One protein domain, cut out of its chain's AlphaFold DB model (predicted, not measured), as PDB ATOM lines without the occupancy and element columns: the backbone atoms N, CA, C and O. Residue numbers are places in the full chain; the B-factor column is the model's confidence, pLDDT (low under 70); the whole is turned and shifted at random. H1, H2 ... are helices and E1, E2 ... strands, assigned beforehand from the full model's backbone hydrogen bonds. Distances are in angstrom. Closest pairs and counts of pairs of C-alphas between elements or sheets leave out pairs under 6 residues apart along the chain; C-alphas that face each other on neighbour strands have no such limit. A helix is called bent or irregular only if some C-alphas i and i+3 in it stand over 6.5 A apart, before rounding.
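This is residues 13 to 64 of the 70 residues of the protein "Bacillithiol biosynthesis deacetylase BshB2" of Streptococcus pneumoniae (UniProt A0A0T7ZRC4). The chain makes an open ring with few contacts across it: a small ribbon of two strands, E1 and E2, lies at one end, and H1 runs out from it to a corner with H2, from which a loop and the short H3 lead back to E2. Residues 46 to 53 stick out. The printed part has 52 residues with three named helices and two named strands, in the order E1, H1, H2, H3, E2, a mixed class; the sheet, E1 - E2, is antiparallel. It is only just compact, close to loose, with a radius of gyration of the C-alphas of 11.8 A, and spans 32 by 23 by 19 A.

Strands E1, residues 16 to 19, and E2, residues 60 to 63, are antiparallel neighbours at 162 degrees; N 18 and O 61 are 3.0 A apart and N 61 and O 18 2.9 A, within hydrogen-bond range. H1, residues 21 to 33, comes nearest to E2 at the C-alphas of Ser 21 and Val 60, 6.8 A apart. With residues 31 to 32 alone H1 touches H2, residues 35 to 45, at a steep tilt of 48 degrees, opposite ways; the closest C-alphas, of Phe 31 and Thr 38, are 5.8 A apart. H2 and H3, residues 52 to 57, are close but not clearly touching, their closest C-alphas, of Leu 45 and Thr 54, 6.8 A apart. H1 and H3 are apart. Each O i to N i+4 pair is within hydrogen-bond range in H3, against 7 of 9 in H1 and 5 of 7 in H2.

E1 begins at C-alpha 16 (-27.350, -32.510, 17.090) and E2 ends at C-alpha 63 (-23.554, -33.359, 13.698); they measure 9.8 A and 10.0 A. H1 measures 19.5 A, H2 12.9 A and H3 8.8 A. H1 and H2 are irregular: C-alphas 22 and 25 are 7.7 A apart, C-alphas 37 and 40 7.9 A.

The C-alphas farthest apart, of Asp 15 and Ser 36, are 32.0 A apart. The printed part has no cut, and no link is long. Residues 48 to 55 of the model have pLDDT under 70.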
ATOM      1  N   GLU A  13     -30.767 -39.152  10.367       89.50
ATOM      2  CA  GLU A  13     -30.892 -37.848  11.025       89.50
ATOM      3  C   GLU A  13     -29.683 -37.546  11.930       89.50
ATOM      4  O   GLU A  13     -29.158 -38.455  12.578       89.50
ATOM      5  N   PRO A  14     -29.229 -36.282  12.002       90.38
ATOM      6  CA  PRO A  14     -28.154 -35.883  12.902       90.38
ATOM      7  C   PRO A  14     -28.576 -35.979  14.371       90.38
ATOM      8  O   PRO A  14     -29.719 -35.694  14.729       90.38
ATOM      9  N   ASP A  15     -27.618 -36.285  15.246       92.88
ATOM     10  CA  ASP A  15     -27.835 -36.301  16.697       92.88
ATOM     11  C   ASP A  15     -28.025 -34.887  17.259       92.88
ATOM     12  O   ASP A  15     -28.715 -34.682  18.260       92.88
ATOM     13  N   ILE A  16     -27.360 -33.904  16.645       93.38
ATOM     14  CA  ILE A  16     -27.350 -32.510  17.090       93.38
ATOM     15  C   ILE A  16     -27.562 -31.593  15.890       93.38
ATOM     16  O   ILE A  16     -26.872 -31.707  14.878       93.38
ATOM     17  N   LEU A  17     -28.472 -30.633  16.056       92.19
ATOM     18  CA  LEU A  17     -28.707 -29.524  15.138       92.19
ATOM     19  C   LEU A  17     -28.477 -28.210  15.883       92.19
ATOM     20  O   LEU A  17     -29.274 -27.829  16.741       92.19
ATOM     21  N   ASN A  18     -27.388 -27.519  15.561       94.06
ATOM     22  CA  ASN A  18     -27.077 -26.223  16.155       94.06
ATOM     23  C   ASN A  18     -27.586 -25.095  15.259       94.06
ATOM     24  O   ASN A  18     -27.132 -24.971  14.125       94.06
ATOM     25  N   ASP A  19     -28.472 -24.243  15.780       94.81
ATOM     26  CA  ASP A  19     -28.814 -22.972  15.135       94.81
ATOM     27  C   ASP A  19     -27.652 -21.984  15.302       94.81
ATOM     28  O   ASP A  19     -27.312 -21.535  16.402       94.81
ATOM     29  N   ILE A  20     -27.032 -21.656  14.178       94.88
ATOM     30  CA  ILE A  20     -25.911 -20.732  14.048       94.88
ATOM     31  C   ILE A  20     -26.283 -19.492  13.230       94.88
ATOM     32  O   ILE A  20     -25.388 -18.763  12.795       94.88
ATOM     33  N   SER A  21     -27.571 -19.199  13.036       93.62
ATOM     34  CA  SER A  21     -28.054 -18.082  12.209       93.62
ATOM     35  C   SER A  21     -27.415 -16.741  12.590       93.62
ATOM     36  O   SER A  21     -27.086 -15.928  11.727       93.62
ATOM     37  N   GLN A  22     -27.146 -16.530  13.884       96.50
ATOM     38  CA  GLN A  22     -26.473 -15.328  14.396       96.50
ATOM     39  C   GLN A  22     -25.020 -15.160  13.900       96.50
ATOM     40  O   GLN A  22     -24.485 -14.053  13.911       96.50
ATOM     41  N   TYR A  23     -24.376 -16.241  13.454       94.50
ATOM     42  CA  TYR A  23     -22.987 -16.274  12.986       94.50
ATOM     43  C   TYR A  23     -22.860 -16.328  11.458       94.50
ATOM     44  O   TYR A  23     -21.740 -16.318  10.942       94.50
ATOM     45  N   LYS A  24     -23.980 -16.331  10.728       91.88
ATOM     46  CA  LYS A  24     -24.040 -16.410   9.260       91.88
ATOM     47  C   LYS A  24     -23.062 -15.468   8.557       91.88
ATOM     48  O   LYS A  24     -22.284 -15.898   7.709       91.88
ATOM     49  N   GLU A  25     -23.042 -14.199   8.953       92.56
ATOM     50  CA  GLU A  25     -22.174 -13.181   8.344       92.56
ATOM     51  C   GLU A  25     -20.683 -13.449   8.578       92.56
ATOM     52  O   GLU A  25     -19.843 -13.192   7.715       92.56
ATOM     53  N   ILE A  26     -20.330 -13.987   9.745       95.62
ATOM     54  CA  ILE A  26     -18.945 -14.347  10.066       95.62
ATOM     55  C   ILE A  26     -18.525 -15.560   9.229       95.62
ATOM     56  O   ILE A  26     -17.436 -15.560   8.653       95.62
ATOM     57  N   LYS A  27     -19.410 -16.555   9.098       93.19
ATOM     58  CA  LYS A  27     -19.202 -17.750   8.268       93.19
ATOM     59  C   LYS A  27     -19.028 -17.386   6.786       93.19
ATOM     60  O   LYS A  27     -18.098 -17.872   6.145       93.19
ATOM     61  N   LEU A  28     -19.837 -16.462   6.265       91.62
ATOM     62  CA  LEU A  28     -19.696 -15.926   4.905       91.62
ATOM     63  C   LEU A  28     -18.345 -15.238   4.689       91.62
ATOM     64  O   LEU A  28     -17.633 -15.576   3.743       91.62
ATOM     65  N   LYS A  29     -17.940 -14.340   5.594       93.69
ATOM     66  CA  LYS A  29     -16.633 -13.659   5.512       93.69
ATOM     67  C   LYS A  29     -15.462 -14.636   5.546       93.69
ATOM     68  O   LYS A  29     -14.475 -14.431   4.842       93.69
ATOM     69  N   ALA A  30     -15.562 -15.705   6.334       93.88
ATOM     70  CA  ALA A  30     -14.557 -16.761   6.343       93.88
ATOM     71  C   ALA A  30     -14.469 -17.448   4.970       93.88
ATOM     72  O   ALA A  30     -13.373 -17.605   4.429       93.88
ATOM     73  N   PHE A  31     -15.606 -17.783   4.351       91.19
ATOM     74  CA  PHE A  31     -15.595 -18.321   2.991       91.19
ATOM     75  C   PHE A  31     -14.984 -17.340   1.989       91.19
ATOM     76  O   PHE A  31     -14.160 -17.760   1.182       91.19
ATOM     77  N   GLU A  32     -15.313 -16.053   2.052       91.75
ATOM     78  CA  GLU A  32     -14.724 -15.030   1.178       91.75
ATOM     79  C   GLU A  32     -13.205 -14.910   1.344       91.75
ATOM     80  O   GLU A  32     -12.480 -14.851   0.347       91.75
ATOM     81  N   ALA A  33     -12.700 -14.935   2.579       95.62
ATOM     82  CA  ALA A  33     -11.265 -14.893   2.858       95.62
ATOM     83  C   ALA A  33     -10.520 -16.099   2.256       95.62
ATOM     84  O   ALA A  33      -9.381 -15.974   1.804       95.62
ATOM     85  N   HIS A  34     -11.186 -17.254   2.173       93.44
ATOM     86  CA  HIS A  34     -10.657 -18.494   1.602       93.44
ATOM     87  C   HIS A  34     -11.150 -18.772   0.170       93.44
ATOM     88  O   HIS A  34     -11.217 -19.926  -0.260       93.44
ATOM     89  N   LYS A  35     -11.451 -17.722  -0.610       89.44
ATOM     90  CA  LYS A  35     -12.042 -17.803  -1.962       89.44
ATOM     91  C   LYS A  35     -11.371 -18.788  -2.923       89.44
ATOM     92  O   LYS A  35     -12.060 -19.372  -3.758       89.44
ATOM     93  N   SER A  36     -10.053 -18.980  -2.849       91.88
ATOM     94  CA  SER A  36      -9.347 -19.947  -3.707       91.88
ATOM     95  C   SER A  36      -9.817 -21.394  -3.495       91.88
ATOM     96  O   SER A  36      -9.721 -22.199  -4.417       91.88
ATOM     97  N   GLN A  37     -10.357 -21.709  -2.315       88.69
ATOM     98  CA  GLN A  37     -10.877 -23.027  -1.938       88.69
ATOM     99  C   GLN A  37     -12.413 -23.081  -1.982       88.69
ATOM    100  O   GLN A  37     -12.991 -24.113  -2.312       88.69
ATOM    101  N   THR A  38     -13.080 -21.969  -1.675       90.19
ATOM    102  CA  THR A  38     -14.536 -21.887  -1.443       90.19
ATOM    103  C   THR A  38     -15.289 -21.222  -2.598       90.19
ATOM    104  O   THR A  38     -16.515 -21.140  -2.585       90.19
ATOM    105  N   GLY A  39     -14.578 -20.751  -3.626       87.38
ATOM    106  CA  GLY A  39     -15.132 -19.985  -4.742       87.38
ATOM    107  C   GLY A  39     -16.335 -20.631  -5.445       87.38
ATOM    108  O   GLY A  39     -17.308 -19.921  -5.694       87.38
ATOM    109  N   PRO A  40     -16.324 -21.942  -5.762       86.56
ATOM    110  CA  PRO A  40     -17.496 -22.618  -6.321       86.56
ATOM    111  C   PRO A  40     -18.718 -22.574  -5.394       86.56
ATOM    112  O   PRO A  40     -19.821 -22.312  -5.860       86.56
ATOM    113  N   PHE A  41     -18.513 -22.743  -4.087       83.19
ATOM    114  CA  PHE A  41     -19.582 -22.691  -3.089       83.19
ATOM    115  C   PHE A  41     -20.162 -21.275  -2.940       83.19
ATOM    116  O   PHE A  41     -21.374 -21.100  -2.924       83.19
ATOM    117  N   LEU A  42     -19.312 -20.242  -2.941       86.12
ATOM    118  CA  LEU A  42     -19.760 -18.842  -2.946       86.12
ATOM    119  C   LEU A  42     -20.594 -18.502  -4.191       86.12
ATOM    120  O   LEU A  42     -21.577 -17.771  -4.097       86.12
ATOM    121  N   LYS A  43     -20.226 -19.043  -5.360       86.31
ATOM    122  CA  LYS A  43     -21.021 -18.888  -6.589       86.31
ATOM    123  C   LYS A  43     -22.362 -19.602  -6.493       86.31
ATOM    124  O   LYS A  43     -23.349 -19.055  -6.966       86.31
ATOM    125  N   GLN A  44     -22.381 -20.795  -5.894       83.31
ATOM    126  CA  GLN A  44     -23.613 -21.525  -5.639       83.31
ATOM    127  C   GLN A  44     -24.526 -20.684  -4.755       83.31
ATOM    128  O   GLN A  44     -25.595 -20.351  -5.225       83.31
ATOM    129  N   LEU A  45     -24.075 -20.227  -3.580       81.06
ATOM    130  CA  LEU A  45     -24.855 -19.375  -2.666       81.06
ATOM    131  C   LEU A  45     -25.431 -18.102  -3.309       81.06
ATOM    132  O   LEU A  45     -26.502 -17.651  -2.915       81.06
ATOM    133  N   ALA A  46     -24.721 -17.509  -4.270       80.31
ATOM    134  CA  ALA A  46     -25.177 -16.319  -4.987       80.31
ATOM    135  C   ALA A  46     -26.201 -16.621  -6.100       80.31
ATOM    136  O   ALA A  46     -26.768 -15.688  -6.672       80.31
ATOM    137  N   SER A  47     -26.417 -17.895  -6.446       79.50
ATOM    138  CA  SER A  47     -27.375 -18.293  -7.472       79.50
ATOM    139  C   SER A  47     -28.812 -18.185  -6.940       79.50
ATOM    140  O   SER A  47     -29.103 -18.674  -5.851       79.50
ATOM    141  N   PRO A  48     -29.749 -17.594  -7.700       65.69
ATOM    142  CA  PRO A  48     -31.158 -17.524  -7.310       65.69
ATOM    143  C   PRO A  48     -31.864 -18.892  -7.317       65.69
ATOM    144  O   PRO A  48     -32.966 -19.006  -6.795       65.69
ATOM    145  N   GLU A  49     -31.239 -19.924  -7.895       65.62
ATOM    146  CA  GLU A  49     -31.750 -21.305  -7.932       65.62
ATOM    147  C   GLU A  49     -31.379 -22.121  -6.685       65.62
ATOM    148  O   GLU A  49     -31.649 -23.319  -6.606       65.62
ATOM    149  N   VAL A  50     -30.731 -21.490  -5.707       63.38
ATOM    150  CA  VAL A  50     -30.367 -22.142  -4.455       63.38
ATOM    151  C   VAL A  50     -31.620 -22.492  -3.664       63.38
ATOM    152  O   VAL A  50     -32.334 -21.621  -3.174       63.38
ATOM    153  N   GLY A  51     -31.871 -23.793  -3.529       61.25
ATOM    154  CA  GLY A  51     -32.891 -24.320  -2.632       61.25
ATOM    155  C   GLY A  51     -32.553 -24.065  -1.161       61.25
ATOM    156  O   GLY A  51     -31.395 -23.841  -0.794       61.25
ATOM    157  N   GLY A  52     -33.573 -24.154  -0.302       62.66
ATOM    158  CA  GLY A  52     -33.467 -23.866   1.134       62.66
ATOM    159  C   GLY A  52     -32.363 -24.634   1.870       62.66
ATOM    160  O   GLY A  52     -31.869 -24.151   2.882       62.66
ATOM    161  N   GLU A  53     -31.902 -25.770   1.344       63.88
ATOM    162  CA  GLU A  53     -30.822 -26.575   1.927       63.88
ATOM    163  C   GLU A  53     -29.458 -25.869   1.943       63.88
ATOM    164  O   GLU A  53     -28.743 -25.929   2.943       63.88
ATOM    165  N   THR A  54     -29.080 -25.142   0.882       64.12
ATOM    166  CA  THR A  54     -27.785 -24.427   0.900       64.12
ATOM    167  C   THR A  54     -27.866 -23.170   1.772       64.12
ATOM    168  O   THR A  54     -26.870 -22.785   2.382       64.12
ATOM    169  N   GLN A  55     -29.047 -22.540   1.871       65.81
ATOM    170  CA  GLN A  55     -29.290 -21.475   2.852       65.81
ATOM    171  C   GLN A  55     -29.180 -22.019   4.281       65.81
ATOM    172  O   GLN A  55     -28.491 -21.421   5.107       65.81
ATOM    173  N   SER A  56     -29.789 -23.183   4.527       75.25
ATOM    174  CA  SER A  56     -29.771 -23.881   5.812       75.25
ATOM    175  C   SER A  56     -28.346 -24.144   6.287       75.25
ATOM    176  O   SER A  56     -28.043 -23.902   7.443       75.25
ATOM    177  N   PHE A  57     -27.407 -24.491   5.404       81.50
ATOM    178  CA  PHE A  57     -26.007 -24.703   5.796       81.50
ATOM    179  C   PHE A  57     -25.324 -23.481   6.454       81.50
ATOM    180  O   PHE A  57     -24.383 -23.627   7.242       81.50
ATOM    181  N   LEU A  58     -25.742 -22.255   6.127       87.06
ATOM    182  CA  LEU A  58     -25.205 -21.049   6.770       87.06
ATOM    183  C   LEU A  58     -25.834 -20.768   8.139       87.06
ATOM    184  O   LEU A  58     -25.307 -19.943   8.884       87.06
ATOM    185  N   GLU A  59     -26.947 -21.424   8.439       90.88
ATOM    186  CA  GLU A  59     -27.843 -21.113   9.551       90.88
ATOM    187  C   GLU A  59     -27.962 -22.275  10.540       90.88
ATOM    188  O   GLU A  59     -28.202 -22.042  11.717       90.88
ATOM    189  N   VAL A  60     -27.713 -23.508  10.107       91.06
ATOM    190  CA  VAL A  60     -27.803 -24.725  10.909       91.06
ATOM    191  C   VAL A  60     -26.589 -25.612  10.644       91.06
ATOM    192  O   VAL A  60     -26.207 -25.851   9.497       91.06
ATOM    193  N   GLU A  61     -25.988 -26.124  11.716       90.50
ATOM    194  CA  GLU A  61     -24.900 -27.104  11.652       90.50
ATOM    195  C   GLU A  61     -25.341 -28.454  12.235       90.50
ATOM    196  O   GLU A  61     -25.563 -28.550  13.448       90.50
ATOM    197  N   PRO A  62     -25.478 -29.491  11.385       89.38
ATOM    198  CA  PRO A  62     -25.776 -30.849  11.817       89.38
ATOM    199  C   PRO A  62     -24.510 -31.624  12.211       89.38
ATOM    200  O   PRO A  62     -23.465 -31.504  11.566       89.38
ATOM    201  N   TYR A  63     -24.618 -32.462  13.243       91.19
ATOM    202  CA  TYR A  63     -23.554 -33.359  13.698       91.19
ATOM    203  C   TYR A  63     -24.084 -34.782  13.876       91.19
ATOM    204  O   TYR A  63     -25.143 -34.984  14.469       91.19
ATOM    205  N   TRP A  64     -23.298 -35.754  13.414       91.25
ATOM    206  CA  TRP A  64     -23.543 -37.186  13.575       91.25
ATOM    207  C   TRP A  64     -22.414 -37.815  14.384       91.25
ATOM    208  O   TRP A  64     -21.234 -37.506  14.187       91.25
TER     209      TRP A  64